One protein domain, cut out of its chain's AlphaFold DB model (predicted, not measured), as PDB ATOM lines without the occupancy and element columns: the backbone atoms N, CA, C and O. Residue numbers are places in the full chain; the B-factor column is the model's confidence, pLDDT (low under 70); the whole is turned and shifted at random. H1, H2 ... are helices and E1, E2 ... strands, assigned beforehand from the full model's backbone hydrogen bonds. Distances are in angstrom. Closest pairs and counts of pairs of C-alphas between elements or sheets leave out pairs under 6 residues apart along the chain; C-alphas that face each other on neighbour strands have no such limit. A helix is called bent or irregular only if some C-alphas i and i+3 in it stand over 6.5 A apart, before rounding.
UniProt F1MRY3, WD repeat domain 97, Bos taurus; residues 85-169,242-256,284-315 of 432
ATOM      1  N   ARG A  85     242.613 214.717 151.275       85.62
ATOM      2  CA  ARG A  85     243.828 214.995 152.046       85.62
ATOM      3  C   ARG A  85     244.406 216.355 151.695       85.62
ATOM      4  O   ARG A  85     244.608 217.169 152.591       85.62
ATOM      5  N   GLU A  86     244.606 216.620 150.409       86.88
ATOM      6  CA  GLU A  86     245.170 217.893 149.957       86.88
ATOM      7  C   GLU A  86     244.275 219.074 150.347       86.88
ATOM      8  O   GLU A  86     244.778 220.086 150.818       86.88
ATOM      9  N   VAL A  87     242.949 218.930 150.260       87.00
ATOM     10  CA  VAL A  87     242.016 219.988 150.684       87.00
ATOM     11  C   VAL A  87     242.100 220.247 152.184       87.00
ATOM     12  O   VAL A  87     242.123 221.401 152.608       87.00
ATOM     13  N   VAL A  88     242.145 219.191 152.998       90.56
ATOM     14  CA  VAL A  88     242.253 219.315 154.457       90.56
ATOM     15  C   VAL A  88     243.575 219.986 154.830       90.56
ATOM     16  O   VAL A  88     243.575 220.915 155.637       90.56
ATOM     17  N   VAL A  89     244.680 219.601 154.185       93.50
ATOM     18  CA  VAL A  89     245.985 220.259 154.355       93.50
ATOM     19  C   VAL A  89     245.922 221.727 153.937       93.50
ATOM     20  O   VAL A  89     246.419 222.580 154.673       93.50
ATOM     21  N   GLU A  90     245.293 222.053 152.804       92.94
ATOM     22  CA  GLU A  90     245.132 223.442 152.366       92.94
ATOM     23  C   GLU A  90     244.330 224.261 153.378       92.94
ATOM     24  O   GLU A  90     244.789 225.329 153.787       92.94
ATOM     25  N   LEU A  91     243.189 223.756 153.850       91.44
ATOM     26  CA  LEU A  91     242.370 224.417 154.869       91.44
ATOM     27  C   LEU A  91     243.149 224.649 156.166       91.44
ATOM     28  O   LEU A  91     243.111 225.749 156.721       91.44
ATOM     29  N   MET A  92     243.894 223.641 156.627       94.44
ATOM     30  CA  MET A  92     244.745 223.749 157.810       94.44
ATOM     31  C   MET A  92     245.856 224.790 157.616       94.44
ATOM     32  O   MET A  92     246.090 225.625 158.491       94.44
ATOM     33  N   SER A  93     246.505 224.793 156.450       94.69
ATOM     34  CA  SER A  93     247.575 225.742 156.129       94.69
ATOM     35  C   SER A  93     247.063 227.181 156.051       94.69
ATOM     36  O   SER A  93     247.674 228.082 156.625       94.69
ATOM     37  N   TYR A  94     245.902 227.402 155.422       92.56
ATOM     38  CA  TYR A  94     245.253 228.705 155.383       92.56
ATOM     39  C   TYR A  94     244.821 229.142 156.776       92.56
ATOM     40  O   TYR A  94     244.938 230.323 157.083       92.56
ATOM     41  N   PHE A  95     244.373 228.232 157.644       93.06
ATOM     42  CA  PHE A  95     244.002 228.586 159.015       93.06
ATOM     43  C   PHE A  95     245.187 229.180 159.785       93.06
ATOM     44  O   PHE A  95     245.039 230.216 160.438       93.06
ATOM     45  N   LEU A  96     246.363 228.560 159.661       93.00
ATOM     46  CA  LEU A  96     247.587 229.032 160.308       93.00
ATOM     47  C   LEU A  96     248.123 230.319 159.679       93.00
ATOM     48  O   LEU A  96     248.498 231.241 160.401       93.00
ATOM     49  N   TYR A  97     248.113 230.397 158.348       91.62
ATOM     50  CA  TYR A  97     248.617 231.549 157.601       91.62
ATOM     51  C   TYR A  97     247.723 232.792 157.748       91.62
ATOM     52  O   TYR A  97     248.196 233.924 157.667       91.62
ATOM     53  N   SER A  98     246.419 232.605 157.967       89.25
ATOM     54  CA  SER A  98     245.455 233.706 157.939       89.25
ATOM     55  C   SER A  98     245.412 234.519 159.238       89.25
ATOM     56  O   SER A  98     245.513 233.960 160.340       89.25
ATOM     57  N   PRO A  99     245.146 235.838 159.138       85.94
ATOM     58  CA  PRO A  99     244.862 236.681 160.293       85.94
ATOM     59  C   PRO A  99     243.639 236.202 161.090       85.94
ATOM     60  O   PRO A  99     242.710 235.601 160.543       85.94
ATOM     61  N   ALA A 100     243.598 236.540 162.383       87.69
ATOM     62  CA  ALA A 100     242.556 236.099 163.317       87.69
ATOM     63  C   ALA A 100     241.095 236.295 162.836       87.69
ATOM     64  O   ALA A 100     240.305 235.376 163.055       87.69
ATOM     65  N   PRO A 101     240.712 237.393 162.145       86.75
ATOM     66  CA  PRO A 101     239.336 237.591 161.673       86.75
ATOM     67  C   PRO A 101     238.827 236.538 160.676       86.75
ATOM     68  O   PRO A 101     237.623 236.310 160.602       86.75
ATOM     69  N   PHE A 102     239.717 235.882 159.924       83.31
ATOM     70  CA  PHE A 102     239.345 234.922 158.872       83.31
ATOM     71  C   PHE A 102     239.350 233.465 159.356       83.31
ATOM     72  O   PHE A 102     238.748 232.590 158.736       83.31
ATOM     73  N   ARG A 103     239.977 233.192 160.505       89.00
ATOM     74  CA  ARG A 103     240.048 231.848 161.102       89.00
ATOM     75  C   ARG A 103     238.683 231.218 161.414       89.00
ATOM     76  O   ARG A 103     238.540 230.024 161.155       89.00
ATOM     77  N   PRO A 104     237.662 231.949 161.913       87.19
ATOM     78  CA  PRO A 104     236.335 231.374 162.144       87.19
ATOM     79  C   PRO A 104     235.663 230.881 160.863       87.19
ATOM     80  O   PRO A 104     234.915 229.910 160.888       87.19
ATOM     81  N   GLU A 105     235.920 231.540 159.732       82.75
ATOM     82  CA  GLU A 105     235.400 231.110 158.438       82.75
ATOM     83  C   GLU A 105     236.021 229.778 158.031       82.75
ATOM     84  O   GLU A 105     235.282 228.832 157.795       82.75
ATOM     85  N   LEU A 106     237.349 229.664 158.087       85.50
ATOM     86  CA  LEU A 106     238.071 228.423 157.790       85.50
ATOM     87  C   LEU A 106     237.704 227.275 158.742       85.50
ATOM     88  O   LEU A 106     237.568 226.133 158.307       85.50
ATOM     89  N   ARG A 107     237.467 227.577 160.025       88.06
ATOM     90  CA  ARG A 107     236.944 226.607 160.994       88.06
ATOM     91  C   ARG A 107     235.581 226.069 160.571       88.06
ATOM     92  O   ARG A 107     235.424 224.859 160.503       88.06
ATOM     93  N   ARG A 108     234.638 226.942 160.194       83.25
ATOM     94  CA  ARG A 108     233.317 226.507 159.701       83.25
ATOM     95  C   ARG A 108     233.414 225.608 158.473       83.25
ATOM     96  O   ARG A 108     232.569 224.738 158.301       83.25
ATOM     97  N   LEU A 109     234.423 225.802 157.624       80.44
ATOM     98  CA  LEU A 109     234.647 224.924 156.476       80.44
ATOM     99  C   LEU A 109     235.076 223.530 156.918       80.44
ATOM    100  O   LEU A 109     234.514 222.556 156.436       80.44
ATOM    101  N   LEU A 110     236.018 223.424 157.858       85.00
ATOM    102  CA  LEU A 110     236.404 222.138 158.444       85.00
ATOM    103  C   LEU A 110     235.235 221.484 159.200       85.00
ATOM    104  O   LEU A 110     235.023 220.283 159.057       85.00
ATOM    105  N   ASP A 111     234.434 222.265 159.927       83.31
ATOM    106  CA  ASP A 111     233.232 221.789 160.624       83.31
ATOM    107  C   ASP A 111     232.162 221.291 159.635       83.31
ATOM    108  O   ASP A 111     231.519 220.274 159.872       83.31
ATOM    109  N   GLY A 112     231.982 221.955 158.488       77.31
ATOM    110  CA  GLY A 112     231.093 221.481 157.420       77.31
ATOM    111  C   GLY A 112     231.680 220.294 156.648       77.31
ATOM    112  O   GLY A 112     230.961 219.405 156.192       77.31
ATOM    113  N   LEU A 113     233.007 220.191 156.585       78.94
ATOM    114  CA  LEU A 113     233.708 218.944 156.304       78.94
ATOM    115  C   LEU A 113     233.733 218.030 157.533       78.94
ATOM    116  O   LEU A 113     234.552 217.115 157.544       78.94
ATOM    117  N   GLY A 114     232.811 218.202 158.494       81.12
ATOM    118  CA  GLY A 114     232.450 217.347 159.636       81.12
ATOM    119  C   GLY A 114     233.582 216.958 160.567       81.12
ATOM    120  O   GLY A 114     233.594 215.856 161.127       81.12
ATOM    121  N   LEU A 115     234.511 217.893 160.734       88.25
ATOM    122  CA  LEU A 115     235.312 217.983 161.938       88.25
ATOM    123  C   LEU A 115     234.385 218.121 163.161       88.25
ATOM    124  O   LEU A 115     233.451 218.920 163.169       88.25
ATOM    125  N   GLN A 116     234.649 217.343 164.204       88.81
ATOM    126  CA  GLN A 116     233.917 217.337 165.464       88.81
ATOM    127  C   GLN A 116     234.834 217.833 166.580       88.81
ATOM    128  O   GLN A 116     235.373 217.053 167.362       88.81
ATOM    129  N   ASP A 117     234.999 219.153 166.660       91.75
ATOM    130  CA  ASP A 117     235.839 219.794 167.675       91.75
ATOM    131  C   ASP A 117     235.104 220.934 168.413       91.75
ATOM    132  O   ASP A 117     235.382 222.123 168.201       91.75
ATOM    133  N   PRO A 118     234.139 220.608 169.297       87.56
ATOM    134  CA  PRO A 118     233.389 221.624 170.027       87.56
ATOM    135  C   PRO A 118     234.273 222.428 170.993       87.56
ATOM    136  O   PRO A 118     234.041 223.619 171.197       87.56
ATOM    137  N   GLN A 119     235.312 221.812 171.565       88.88
ATOM    138  CA  GLN A 119     236.211 222.455 172.533       88.88
ATOM    139  C   GLN A 119     237.391 223.206 171.888       88.88
ATOM    140  O   GLN A 119     238.121 223.931 172.583       88.88
ATOM    141  N   GLY A 120     237.576 223.064 170.574       92.38
ATOM    142  CA  GLY A 120     238.653 223.701 169.825       92.38
ATOM    143  C   GLY A 120     240.032 223.091 170.096       92.38
ATOM    144  O   GLY A 120     241.015 223.831 170.063       92.38
ATOM    145  N   PHE A 121     240.118 221.804 170.447       94.44
ATOM    146  CA  PHE A 121     241.380 221.114 170.720       94.44
ATOM    147  C   PHE A 121     242.308 221.104 169.509       94.44
ATOM    148  O   PHE A 121     243.477 221.455 169.661       94.44
ATOM    149  N   LEU A 122     241.801 220.778 168.316       95.44
ATOM    150  CA  LEU A 122     242.612 220.762 167.100       95.44
ATOM    151  C   LEU A 122     243.162 222.152 166.814       95.44
ATOM    152  O   LEU A 122     244.353 222.314 166.588       95.44
ATOM    153  N   PHE A 123     242.312 223.176 166.867       94.25
ATOM    154  CA  PHE A 123     242.735 224.538 166.552       94.25
ATOM    155  C   PHE A 123     243.736 225.091 167.570       94.25
ATOM    156  O   PHE A 123     244.659 225.803 167.187       94.25
ATOM    157  N   LYS A 124     243.587 224.757 168.857       93.06
ATOM    158  CA  LYS A 124     244.580 225.091 169.889       93.06
ATOM    159  C   LYS A 124     245.910 224.401 169.613       93.06
ATOM    160  O   LYS A 124     246.935 225.072 169.614       93.06
ATOM    161  N   GLU A 125     245.873 223.100 169.334       94.31
ATOM    162  CA  GLU A 125     247.051 222.304 168.986       94.31
ATOM    163  C   GLU A 125     247.759 222.879 167.754       94.31
ATOM    164  O   GLU A 125     248.954 223.146 167.796       94.31
ATOM    165  N   MET A 126     247.013 223.182 166.692       94.12
ATOM    166  CA  MET A 126     247.521 223.798 165.468       94.12
ATOM    167  C   MET A 126     248.285 225.099 165.736       94.12
ATOM    168  O   MET A 126     249.344 225.326 165.154       94.12
ATOM    169  N   MET A 127     247.796 225.947 166.644       91.62
ATOM    170  CA  MET A 127     248.498 227.187 166.993       91.62
ATOM    171  C   MET A 127     249.851 226.935 167.674       91.62
ATOM    172  O   MET A 127     250.742 227.775 167.563       91.62
ATOM    173  N   THR A 128     250.042 225.786 168.330       91.25
ATOM    174  CA  THR A 128     251.345 225.404 168.904       91.25
ATOM    175  C   THR A 128     252.360 225.000 167.842       91.25
ATOM    176  O   THR A 128     253.558 224.987 168.119       91.25
ATOM    177  N   TRP A 129     251.909 224.689 166.625       91.00
ATOM    178  CA  TRP A 129     252.795 224.251 165.560       91.00
ATOM    179  C   TRP A 129     253.655 225.393 165.039       91.00
ATOM    180  O   TRP A 129     254.737 225.109 164.560       91.00
ATOM    181  N   VAL A 130     253.219 226.652 165.143       85.31
ATOM    182  CA  VAL A 130     253.833 227.847 164.516       85.31
ATOM    183  C   VAL A 130     254.853 228.530 165.446       85.31
ATOM    184  O   VAL A 130     254.966 229.750 165.495       85.31
ATOM    185  N   GLN A 131     255.578 227.763 166.261       68.81
ATOM    186  CA  GLN A 131     256.520 228.335 167.226       68.81
ATOM    187  C   GLN A 131     257.875 228.639 166.570       68.81
ATOM    188  O   GLN A 131     258.649 227.729 166.279       68.81
ATOM    189  N   GLY A 132     258.164 229.928 166.366       66.12
ATOM    190  CA  GLY A 132     259.437 230.442 165.858       66.12
ATOM    191  C   GLY A 132     259.489 231.981 165.861       66.12
ATOM    192  O   GLY A 132     258.437 232.616 165.928       66.12
ATOM    193  N   PRO A 133     260.689 232.595 165.836       59.91
ATOM    194  CA  PRO A 133     260.855 234.053 165.850       59.91
ATOM    195  C   PRO A 133     260.462 234.741 164.530       59.91
ATOM    196  O   PRO A 133     260.164 235.935 164.546       59.91
ATOM    197  N   ASP A 134     260.420 234.004 163.416       66.50
ATOM    198  CA  ASP A 134     260.156 234.541 162.078       66.50
ATOM    199  C   ASP A 134     258.734 234.229 161.581       66.50
ATOM    200  O   ASP A 134     258.181 233.171 161.901       66.50
ATOM    201  N   PRO A 135     258.134 235.109 160.753       71.06
ATOM    202  CA  PRO A 135     256.863 234.822 160.103       71.06
ATOM    203  C   PRO A 135     257.014 233.624 159.160       71.06
ATOM    204  O   PRO A 135     257.712 233.681 158.147       71.06
ATOM    205  N   GLU A 136     256.346 232.518 159.485       82.38
ATOM    206  CA  GLU A 136     256.419 231.309 158.672       82.38
ATOM    207  C   GLU A 136     255.713 231.498 157.323       82.38
ATOM    208  O   GLU A 136     254.552 231.909 157.246       82.38
ATOM    209  N   SER A 137     256.410 231.153 156.236       89.88
ATOM    210  CA  SER A 137     255.808 231.127 154.901       89.88
ATOM    211  C   SER A 137     254.654 230.114 154.833       89.88
ATOM    212  O   SER A 137     254.691 229.066 155.492       89.88
ATOM    213  N   LYS A 138     253.650 230.365 153.977       91.88
ATOM    214  CA  LYS A 138     252.533 229.421 153.771       91.88
ATOM    215  C   LYS A 138     253.035 228.037 153.341       91.88
ATOM    216  O   LYS A 138     252.513 227.029 153.809       91.88
ATOM    217  N   ALA A 139     254.074 227.972 152.509       91.50
ATOM    218  CA  ALA A 139     254.664 226.711 152.066       91.50
ATOM    219  C   ALA A 139     255.238 225.888 153.238       91.50
ATOM    220  O   ALA A 139     255.024 224.674 153.308       91.50
ATOM    221  N   THR A 140     255.911 226.542 154.192       92.19
ATOM    222  CA  THR A 140     256.412 225.894 155.417       92.19
ATOM    223  C   THR A 140     255.257 225.377 156.274       92.19
ATOM    224  O   THR A 140     255.262 224.210 156.674       92.19
ATOM    225  N   LEU A 141     254.233 226.209 156.490       93.81
ATOM    226  CA  LEU A 141     253.031 225.844 157.248       93.81
ATOM    227  C   LEU A 141     252.303 224.652 156.628       93.81
ATOM    228  O   LEU A 141     251.921 223.720 157.332       93.81
ATOM    229  N   ARG A 142     252.155 224.650 155.303       94.12
ATOM    230  CA  ARG A 142     251.550 223.558 154.543       94.12
ATOM    231  C   ARG A 142     252.316 222.253 154.728       94.12
ATOM    232  O   ARG A 142     251.700 221.228 155.009       94.12
ATOM    233  N   ARG A 143     253.650 222.281 154.619       93.50
ATOM    234  CA  ARG A 143     254.496 221.096 154.844       93.50
ATOM    235  C   ARG A 143     254.321 220.554 156.262       93.50
ATOM    236  O   ARG A 143     254.166 219.347 156.426       93.50
ATOM    237  N   ARG A 144     254.271 221.432 157.269       94.62
ATOM    238  CA  ARG A 144     254.037 221.022 158.660       94.62
ATOM    239  C   ARG A 144     252.634 220.445 158.867       94.62
ATOM    240  O   ARG A 144     252.505 219.409 159.508       94.62
ATOM    241  N   CYS A 145     251.599 221.062 158.290       95.25
ATOM    242  CA  CYS A 145     250.229 220.533 158.328       95.25
ATOM    243  C   CYS A 145     250.148 219.146 157.689       95.25
ATOM    244  O   CYS A 145     249.521 218.251 158.245       95.25
ATOM    245  N   CYS A 146     250.816 218.965 156.549       94.31
ATOM    246  CA  CYS A 146     250.906 217.694 155.844       94.31
ATOM    247  C   CYS A 146     251.512 216.601 156.736       94.31
ATOM    248  O   CYS A 146     250.892 215.559 156.929       94.31
ATOM    249  N   GLN A 147     252.665 216.880 157.350       95.44
ATOM    250  CA  GLN A 147     253.328 215.956 158.270       95.44
ATOM    251  C   GLN A 147     252.447 215.619 159.483       95.44
ATOM    252  O   GLN A 147     252.267 214.452 159.815       95.44
ATOM    253  N   LYS A 148     251.860 216.630 160.134       96.19
ATOM    254  CA  LYS A 148     251.011 216.425 161.318       96.19
ATOM    255  C   LYS A 148     249.768 215.602 161.006       96.19
ATOM    256  O   LYS A 148     249.372 214.758 161.805       96.19
ATOM    257  N   LEU A 149     249.170 215.825 159.841       95.44
ATOM    258  CA  LEU A 149     248.028 215.047 159.390       95.44
ATOM    259  C   LEU A 149     248.418 213.592 159.096       95.44
ATOM    260  O   LEU A 149     247.681 212.692 159.481       95.44
ATOM    261  N   GLU A 150     249.579 213.343 158.479       94.38
ATOM    262  CA  GLU A 150     250.096 211.978 158.299       94.38
ATOM    263  C   GLU A 150     250.328 211.264 159.633       94.38
ATOM    264  O   GLU A 150     249.919 210.115 159.774       94.38
ATOM    265  N   GLU A 151     250.918 211.942 160.622       94.94
ATOM    266  CA  GLU A 151     251.111 211.392 161.971       94.94
ATOM    267  C   GLU A 151     249.768 210.969 162.594       94.94
ATOM    268  O   GLU A 151     249.650 209.868 163.133       94.94
ATOM    269  N   MET A 152     248.730 211.804 162.478       94.62
ATOM    270  CA  MET A 152     247.389 211.486 162.987       94.62
ATOM    271  C   MET A 152     246.733 210.328 162.221       94.62
ATOM    272  O   MET A 152     246.094 209.470 162.831       94.62
ATOM    273  N   ILE A 153     246.904 210.271 160.896       91.00
ATOM    274  CA  ILE A 153     246.396 209.167 160.070       91.00
ATOM    275  C   ILE A 153     247.066 207.851 160.481       91.00
ATOM    276  O   ILE A 153     246.379 206.848 160.666       91.00
ATOM    277  N   GLN A 154     248.385 207.853 160.683       90.44
ATOM    278  CA  GLN A 154     249.121 206.676 161.148       90.44
ATOM    279  C   GLN A 154     248.655 206.239 162.541       90.44
ATOM    280  O   GLN A 154     248.424 205.054 162.759       90.44
ATOM    281  N   GLN A 155     248.445 207.175 163.473       89.25
ATOM    282  CA  GLN A 155     247.911 206.861 164.806       89.25
ATOM    283  C   GLN A 155     246.544 206.169 164.732       89.25
ATOM    284  O   GLN A 155     246.343 205.142 165.381       89.25
ATOM    285  N   LEU A 156     245.632 206.681 163.901       87.94
ATOM    286  CA  LEU A 156     244.323 206.063 163.682       87.94
ATOM    287  C   LEU A 156     244.447 204.640 163.104       87.94
ATOM    288  O   LEU A 156     243.740 203.724 163.536       87.94
ATOM    289  N   GLN A 157     245.346 204.438 162.139       86.44
ATOM    290  CA  GLN A 157     245.584 203.131 161.516       86.44
ATOM    291  C   GLN A 157     246.169 202.110 162.505       86.44
ATOM    292  O   GLN A 157     245.738 200.953 162.525       86.44
ATOM    293  N   MET A 158     247.114 202.527 163.352       84.31
ATOM    294  CA  MET A 158     247.734 201.662 164.359       84.31
ATOM    295  C   MET A 158     246.717 201.194 165.405       84.31
ATOM    296  O   MET A 158     246.643 199.998 165.687       84.31
ATOM    297  N   GLU A 159     245.885 202.101 165.920       81.94
ATOM    298  CA  GLU A 159     244.841 201.768 166.899       81.94
ATOM    299  C   GLU A 159     243.791 200.817 166.304       81.94
ATOM    300  O   GLU A 159     243.399 199.822 166.916       81.94
ATOM    301  N   THR A 160     243.394 201.069 165.052       75.50
ATOM    302  CA  THR A 160     242.482 200.190 164.304       75.50
ATOM    303  C   THR A 160     243.055 198.777 164.175       75.50
ATOM    304  O   THR A 160     242.348 197.784 164.368       75.50
ATOM    305  N   THR A 161     244.357 198.675 163.899       73.50
ATOM    306  CA  THR A 161     245.047 197.389 163.767       73.50
ATOM    307  C   THR A 161     245.118 196.662 165.114       73.50
ATOM    308  O   THR A 161     244.792 195.477 165.181       73.50
ATOM    309  N   GLN A 162     245.441 197.348 166.212       69.25
ATOM    310  CA  GLN A 162     245.480 196.732 167.547       69.25
ATOM    311  C   GLN A 162     244.110 196.204 167.992       69.25
ATOM    312  O   GLN A 162     244.008 195.077 168.479       69.25
ATOM    313  N   LEU A 163     243.042 196.971 167.754       64.69
ATOM    314  CA  LEU A 163     241.678 196.562 168.090       64.69
ATOM    315  C   LEU A 163     241.221 195.341 167.273       64.69
ATOM    316  O   LEU A 163     240.485 194.492 167.781       64.69
ATOM    317  N   SER A 164     241.673 195.228 166.019       62.94
ATOM    318  CA  SER A 164     241.393 194.064 165.173       62.94
ATOM    319  C   SER A 164     242.082 192.790 165.671       62.94
ATOM    320  O   SER A 164     241.448 191.738 165.743       62.94
ATOM    321  N   VAL A 165     243.348 192.890 166.092       62.50
ATOM    322  CA  VAL A 165     244.129 191.762 166.625       62.50
ATOM    323  C   VAL A 165     243.581 191.305 167.979       62.50
ATOM    324  O   VAL A 165     243.434 190.104 168.200       62.50
ATOM    325  N   ALA A 166     243.203 192.239 168.857       57.88
ATOM    326  CA  ALA A 166     242.603 191.921 170.153       57.88
ATOM    327  C   ALA A 166     241.278 191.146 170.004       57.88
ATOM    328  O   ALA A 166     241.085 190.122 170.655       57.88
ATOM    329  N   LYS A 167     240.405 191.570 169.081       56.91
ATOM    330  CA  LYS A 167     239.134 190.880 168.795       56.91
ATOM    331  C   LYS A 167     239.330 189.514 168.135       56.91
ATOM    332  O   LYS A 167     238.600 188.580 168.444       56.91
ATOM    333  N   MET A 168     240.326 189.369 167.259       53.94
ATOM    334  CA  MET A 168     240.688 188.070 166.670       53.94
ATOM    335  C   MET A 168     241.252 187.102 167.723       53.94
ATOM    336  O   MET A 168     241.017 185.898 167.639       53.94
ATOM    337  N   SER A 169     241.943 187.621 168.743       52.91
ATOM    338  CA  SER A 169     242.456 186.825 169.862       52.91
ATOM    339  C   SER A 169     241.362 186.348 170.827       52.91
ATOM    340  O   SER A 169     241.571 185.341 171.500       52.91
ATOM    341  N   ARG A 242     233.624 205.616 158.309       52.53
ATOM    342  CA  ARG A 242     233.212 206.480 159.426       52.53
ATOM    343  C   ARG A 242     232.868 207.917 159.025       52.53
ATOM    344  O   ARG A 242     232.030 208.510 159.703       52.53
ATOM    345  N   THR A 243     233.348 208.449 157.899       54.53
ATOM    346  CA  THR A 243     232.858 209.743 157.389       54.53
ATOM    347  C   THR A 243     232.481 209.719 155.923       54.53
ATOM    348  O   THR A 243     233.119 210.330 155.078       54.53
ATOM    349  N   ARG A 244     231.331 209.118 155.628       56.44
ATOM    350  CA  ARG A 244     230.586 209.471 154.421       56.44
ATOM    351  C   ARG A 244     229.741 210.717 154.698       56.44
ATOM    352  O   ARG A 244     228.758 210.629 155.432       56.44
ATOM    353  N   ARG A 245     230.109 211.884 154.156       61.59
ATOM    354  CA  ARG A 245     229.350 213.140 154.363       61.59
ATOM    355  C   ARG A 245     228.939 213.825 153.061       61.59
ATOM    356  O   ARG A 245     229.661 213.769 152.069       61.59
ATOM    357  N   ALA A 246     227.755 214.442 153.086       59.22
ATOM    358  CA  ALA A 246     227.187 215.199 151.973       59.22
ATOM    359  C   ALA A 246     227.775 216.620 151.955       59.22
ATOM    360  O   ALA A 246     227.674 217.350 152.937       59.22
ATOM    361  N   LEU A 247     228.414 217.007 150.847       57.78
ATOM    362  CA  LEU A 247     229.107 218.296 150.718       57.78
ATOM    363  C   LEU A 247     228.210 219.485 150.356       57.78
ATOM    364  O   LEU A 247     228.669 220.624 150.446       57.78
ATOM    365  N   SER A 248     226.979 219.247 149.903       52.75
ATOM    366  CA  SER A 248     226.095 220.289 149.360       52.75
ATOM    367  C   SER A 248     225.902 221.466 150.318       52.75
ATOM    368  O   SER A 248     226.043 222.619 149.912       52.75
ATOM    369  N   GLU A 249     225.656 221.188 151.596       57.66
ATOM    370  CA  GLU A 249     225.461 222.217 152.620       57.66
ATOM    371  C   GLU A 249     226.748 223.003 152.874       57.66
ATOM    372  O   GLU A 249     226.726 224.231 152.924       57.66
ATOM    373  N   THR A 250     227.897 222.339 152.964       58.81
ATOM    374  CA  THR A 250     229.187 223.005 153.194       58.81
ATOM    375  C   THR A 250     229.555 223.898 152.017       58.81
ATOM    376  O   THR A 250     229.869 225.069 152.223       58.81
ATOM    377  N   LEU A 251     229.421 223.393 150.782       59.09
ATOM    378  CA  LEU A 251     229.630 224.148 149.542       59.09
ATOM    379  C   LEU A 251     228.713 225.375 149.444       59.09
ATOM    380  O   LEU A 251     229.164 226.411 148.960       59.09
ATOM    381  N   MET A 252     227.489 225.321 149.979       56.59
ATOM    382  CA  MET A 252     226.625 226.506 150.082       56.59
ATOM    383  C   MET A 252     227.203 227.591 150.985       56.59
ATOM    384  O   MET A 252     227.158 228.769 150.635       56.59
ATOM    385  N   HIS A 253     227.785 227.216 152.123       53.91
ATOM    386  CA  HIS A 253     228.384 228.179 153.047       53.91
ATOM    387  C   HIS A 253     229.628 228.862 152.459       53.91
ATOM    388  O   HIS A 253     229.860 230.032 152.756       53.91
ATOM    389  N   PHE A 254     230.377 228.185 151.578       52.44
ATOM    390  CA  PHE A 254     231.471 228.798 150.809       52.44
ATOM    391  C   PHE A 254     230.975 229.879 149.821       52.44
ATOM    392  O   PHE A 254     231.725 230.797 149.498       52.44
ATOM    393  N   CYS A 255     229.726 229.791 149.341       45.78
ATOM    394  CA  CYS A 255     229.150 230.718 148.356       45.78
ATOM    395  C   CYS A 255     228.470 231.954 148.973       45.78
ATOM    396  O   CYS A 255     228.181 232.917 148.261       45.78
ATOM    397  N   LEU A 256     228.189 231.952 150.278       44.25
ATOM    398  CA  LEU A 256     227.412 233.005 150.933       44.25
ATOM    399  C   LEU A 256     228.311 234.119 151.497       44.25
ATOM    400  O   LEU A 256     228.456 234.272 152.709       44.25
ATOM    401  N   GLN A 284     222.800 223.165 143.575       46.50
ATOM    402  CA  GLN A 284     221.798 222.612 142.665       46.50
ATOM    403  C   GLN A 284     222.387 221.511 141.781       46.50
ATOM    404  O   GLN A 284     221.644 220.783 141.128       46.50
ATOM    405  N   MET A 285     223.714 221.360 141.749       47.66
ATOM    406  CA  MET A 285     224.336 220.327 140.941       47.66
ATOM    407  C   MET A 285     224.137 218.951 141.576       47.66
ATOM    408  O   MET A 285     224.472 218.725 142.741       47.66
ATOM    409  N   VAL A 286     223.634 218.018 140.764       46.25
ATOM    410  CA  VAL A 286     223.258 216.641 141.132       46.25
ATOM    411  C   VAL A 286     224.368 215.905 141.896       46.25
ATOM    412  O   VAL A 286     224.074 215.129 142.804       46.25
ATOM    413  N   TRP A 287     225.645 216.187 141.612       46.81
ATOM    414  CA  TRP A 287     226.791 215.571 142.296       46.81
ATOM    415  C   TRP A 287     226.950 215.989 143.765       46.81
ATOM    416  O   TRP A 287     227.432 215.187 144.560       46.81
ATOM    417  N   SER A 288     226.509 217.191 144.159       47.12
ATOM    418  CA  SER A 288     226.552 217.645 145.559       47.12
ATOM    419  C   SER A 288     225.557 216.889 146.454       47.12
ATOM    420  O   SER A 288     225.791 216.739 147.652       47.12
ATOM    421  N   GLN A 289     224.473 216.382 145.857       49.84
ATOM    422  CA  GLN A 289     223.406 215.632 146.528       49.84
ATOM    423  C   GLN A 289     223.638 214.116 146.508       49.84
ATOM    424  O   GLN A 289     223.043 213.396 147.304       49.84
ATOM    425  N   SER A 290     224.494 213.620 145.610       48.91
ATOM    426  CA  SER A 290     224.685 212.181 145.378       48.91
ATOM    427  C   SER A 290     226.058 211.646 145.793       48.91
ATOM    428  O   SER A 290     226.202 210.435 145.959       48.91
ATOM    429  N   LYS A 291     227.069 212.502 146.009       54.75
ATOM    430  CA  LYS A 291     228.406 212.055 146.426       54.75
ATOM    431  C   LYS A 291     228.594 212.182 147.935       54.75
ATOM    432  O   LYS A 291     228.755 213.273 148.476       54.75
ATOM    433  N   MET A 292     228.631 211.032 148.597       59.19
ATOM    434  CA  MET A 292     229.288 210.894 149.890       59.19
ATOM    435  C   MET A 292     230.801 210.897 149.655       59.19
ATOM    436  O   MET A 292     231.306 209.992 148.992       59.19
ATOM    437  N   LEU A 293     231.514 211.902 150.165       63.16
ATOM    438  CA  LEU A 293     232.978 211.860 150.182       63.16
ATOM    439  C   LEU A 293     233.455 210.984 151.337       63.16
ATOM    440  O   LEU A 293     232.882 211.084 152.419       63.16
ATOM    441  N   ASP A 294     234.492 210.180 151.104       68.81
ATOM    442  CA  ASP A 294     235.272 209.526 152.156       68.81
ATOM    443  C   ASP A 294     236.435 210.451 152.520       68.81
ATOM    444  O   ASP A 294     237.357 210.668 151.731       68.81
ATOM    445  N   LEU A 295     236.345 211.061 153.700       66.62
ATOM    446  CA  LEU A 295     237.319 212.036 154.162       66.62
ATOM    447  C   LEU A 295     238.270 211.427 155.189       66.62
ATOM    448  O   LEU A 295     238.573 212.125 156.145       66.62
ATOM    449  N   GLY A 296     238.777 210.199 155.029       83.00
ATOM    450  CA  GLY A 296     239.740 209.567 155.958       83.00
ATOM    451  C   GLY A 296     240.711 210.501 156.734       83.00
ATOM    452  O   GLY A 296     240.901 210.310 157.936       83.00
ATOM    453  N   PRO A 297     241.275 211.575 156.139       88.56
ATOM    454  CA  PRO A 297     241.981 212.629 156.877       88.56
ATOM    455  C   PRO A 297     241.179 213.352 157.985       88.56
ATOM    456  O   PRO A 297     241.703 213.558 159.074       88.56
ATOM    457  N   ILE A 298     239.920 213.736 157.751       89.44
ATOM    458  CA  ILE A 298     239.027 214.274 158.789       89.44
ATOM    459  C   ILE A 298     238.747 213.229 159.873       89.44
ATOM    460  O   ILE A 298     238.665 213.596 161.041       89.44
ATOM    461  N   ASP A 299     238.628 211.944 159.530       87.31
ATOM    462  CA  ASP A 299     238.485 210.897 160.547       87.31
ATOM    463  C   ASP A 299     239.693 210.848 161.485       87.31
ATOM    464  O   ASP A 299     239.524 210.752 162.700       87.31
ATOM    465  N   ALA A 300     240.904 211.014 160.949       91.69
ATOM    466  CA  ALA A 300     242.113 211.132 161.759       91.69
ATOM    467  C   ALA A 300     242.095 212.378 162.662       91.69
ATOM    468  O   ALA A 300     242.434 212.291 163.844       91.69
ATOM    469  N   LEU A 301     241.637 213.525 162.146       93.25
ATOM    470  CA  LEU A 301     241.467 214.742 162.952       93.25
ATOM    471  C   LEU A 301     240.422 214.558 164.065       93.25
ATOM    472  O   LEU A 301     240.634 214.990 165.198       93.25
ATOM    473  N   ASN A 302     239.303 213.902 163.761       92.50
ATOM    474  CA  ASN A 302     238.243 213.609 164.724       92.50
ATOM    475  C   ASN A 302     238.723 212.648 165.808       92.50
ATOM    476  O   ASN A 302     238.461 212.879 166.985       92.50
ATOM    477  N   PHE A 303     239.471 211.614 165.422       91.88
ATOM    478  CA  PHE A 303     240.112 210.702 166.360       91.88
ATOM    479  C   PHE A 303     241.065 211.451 167.293       91.88
ATOM    480  O   PHE A 303     240.973 211.297 168.508       91.88
ATOM    481  N   PHE A 304     241.911 212.339 166.762       94.19
ATOM    482  CA  PHE A 304     242.755 213.200 167.592       94.19
ATOM    483  C   PHE A 304     241.927 214.021 168.597       94.19
ATOM    484  O   PHE A 304     242.243 214.038 169.789       94.19
ATOM    485  N   CYS A 305     240.849 214.671 168.148       93.50
ATOM    486  CA  CYS A 305     239.979 215.461 169.024       93.50
ATOM    487  C   CYS A 305     239.333 214.601 170.122       93.50
ATOM    488  O   CYS A 305     239.257 215.021 171.278       93.50
ATOM    489  N   GLU A 306     238.904 213.385 169.779       92.06
ATOM    490  CA  GLU A 306     238.346 212.414 170.719       92.06
ATOM    491  C   GLU A 306     239.378 211.994 171.775       92.06
ATOM    492  O   GLU A 306     239.083 212.062 172.972       92.06
ATOM    493  N   GLN A 307     240.606 211.674 171.361       91.06
ATOM    494  CA  GLN A 307     241.698 211.317 172.269       91.06
ATOM    495  C   GLN A 307     242.051 212.462 173.225       91.06
ATOM    496  O   GLN A 307     242.223 212.242 174.427       91.06
ATOM    497  N   GLN A 308     242.117 213.700 172.725       91.88
ATOM    498  CA  GLN A 308     242.370 214.862 173.579       91.88
ATOM    499  C   GLN A 308     241.239 215.083 174.579       91.88
ATOM    500  O   GLN A 308     241.493 215.316 175.761       91.88
ATOM    501  N   ARG A 309     239.985 214.938 174.143       89.81
ATOM    502  CA  ARG A 309     238.827 215.025 175.034       89.81
ATOM    503  C   ARG A 309     238.910 213.998 176.165       89.81
ATOM    504  O   ARG A 309     238.687 214.373 177.311       89.81
ATOM    505  N   ILE A 310     239.268 212.747 175.869       90.12
ATOM    506  CA  ILE A 310     239.421 211.684 176.878       90.12
ATOM    507  C   ILE A 310     240.546 212.028 177.865       90.12
ATOM    508  O   ILE A 310     240.340 211.967 179.077       90.12
ATOM    509  N   ARG A 311     241.715 212.472 177.376       88.81
ATOM    510  CA  ARG A 311     242.837 212.885 178.245       88.81
ATOM    511  C   ARG A 311     242.474 214.044 179.168       88.81
ATOM    512  O   ARG A 311     242.874 214.040 180.326       88.81
ATOM    513  N   HIS A 312     241.724 215.022 178.665       80.81
ATOM    514  CA  HIS A 312     241.290 216.179 179.447       80.81
ATOM    515  C   HIS A 312     240.137 215.874 180.408       80.81
ATOM    516  O   HIS A 312     239.978 216.594 181.391       80.81
ATOM    517  N   GLN A 313     239.335 214.841 180.140       78.75
ATOM    518  CA  GLN A 313     238.284 214.397 181.057       78.75
ATOM    519  C   GLN A 313     238.834 213.563 182.220       78.75
ATOM    520  O   GLN A 313     238.220 213.581 183.282       78.75
ATOM    521  N   GLY A 314     240.003 212.926 182.057       64.69
ATOM    522  CA  GLY A 314     240.685 212.150 183.098       64.69
ATOM    523  C   GLY A 314     239.864 210.958 183.622       64.69
ATOM    524  O   GLY A 314     238.666 210.847 183.358       64.69
ATOM    525  N   PRO A 315     240.467 210.032 184.387       56.31
ATOM    526  CA  PRO A 315     239.680 209.235 185.315       56.31
ATOM    527  C   PRO A 315     239.005 210.227 186.263       56.31
ATOM    528  O   PRO A 315     239.683 211.100 186.811       56.31
TER     529      PRO A 315
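AT A GLANCE: This is residues 85 to 169, 242 to 256 and 284 to 315 of the 432 residues of the protein "WD repeat domain 97" of Bos taurus (UniProt F1MRY3). One long helix, H4, passes along one side of a group of three helices: the hairpin of H1 and H2 at its first part, with H1 next to it, and H7 crossing it farther along. The last part of H4, residues 158 to 169, sticks out as an arm, while H3 packs on H7, and E1, H5, H6 and E2 make a small, loosely formed patch, in which H5 packs on residues 109 to 112 of H2 and E2 is joined to H7 by a tight link. The 132 printed residues have seven named helices and two named strands, in the order H1, H2, H3, H4, E1, H5, H6, E2, H7, and the class is mostly helix. The whole is compact, with a radius of gyration of the C-alphas of 16.3 A and spans of 50 by 48 by 28 A.

HOW THE PARTS SIT: H1, residues 85 to 97, and H2, residues 100 to 112, form a helical hairpin at a shallow tilt of 21 degrees, opposite ways; their closest C-alphas, of Phe 95 and Arg 103, are 5.5 A apart. H2 is irregular, only just: C-alphas 101 and 104 are 6.9 A apart. H3, residues 121 to 128, is close to H1 but not clearly touching, with the C-alphas of Leu 96 and Met 127 closest at 7.0 A. H4, residues 138 to 169, touches H1 with residues 138 to 149 alone, at a steep tilt of 49 degrees; the C-alphas of Ser 93 and Arg 142 are closest, at 4.8 A. H5, residues 248 to 255, touches H2 at a shallow tilt of 20 degrees, opposite ways, closest at the C-alphas of Gly 112 and Thr 250, 4.9 A. E1, residues 244 to 246, and E2, residues 292 to 294, meet only at a point, where C-alphas 244 and 292 face each other at 4.9 A. H6, residues 286 to 290, is close to H5 but not clearly touching, with the C-alphas of Ser 248 and Ser 288 closest at 4.7 A. H7, residues 296 to 313, touches H4 about perpendicular, at 76 degrees, closest at the C-alphas of Ile 153 and Ala 300, 5.0 A. H7 touches H3 about perpendicular, at 86 degrees, closest at the C-alphas of Phe 121 and Cys 305, 6.1 A. H7 and H1 touch only at their ends, closest at the C-alphas of Arg 85 and Pro 297, 5.7 A. Every O i to N i+4 pair is within hydrogen-bond range in H1, H3, H4, H5, H6 and H7, and 7 of 9 are in H2.

IN THESE COORDINATES: H1 begins at C-alpha 85, (243.828, 214.995, 152.046), and is 18.1 A long; H2 is 19.5 A. H4 runs 46.6 A, from C-alpha 138 at (252.533, 229.421, 153.771) to C-alpha 169. H7 runs 25.6 A and ends at C-alpha 313, (238.284, 214.397, 181.057).

THE WHOLE: The C-alphas of Ser 169 and Leu 256, 52.1 A apart, are the two farthest apart. Residues 170 to 241 and 257 to 283 are not printed; the gaps between C-alphas across these cuts are 24.1 A and 14.4 A. Of the links that are printed whole, none is long. The mean pLDDT of the printed part is 79.1, and 41 residues are under 70, among them residues 242 to 256 and 284 to 295.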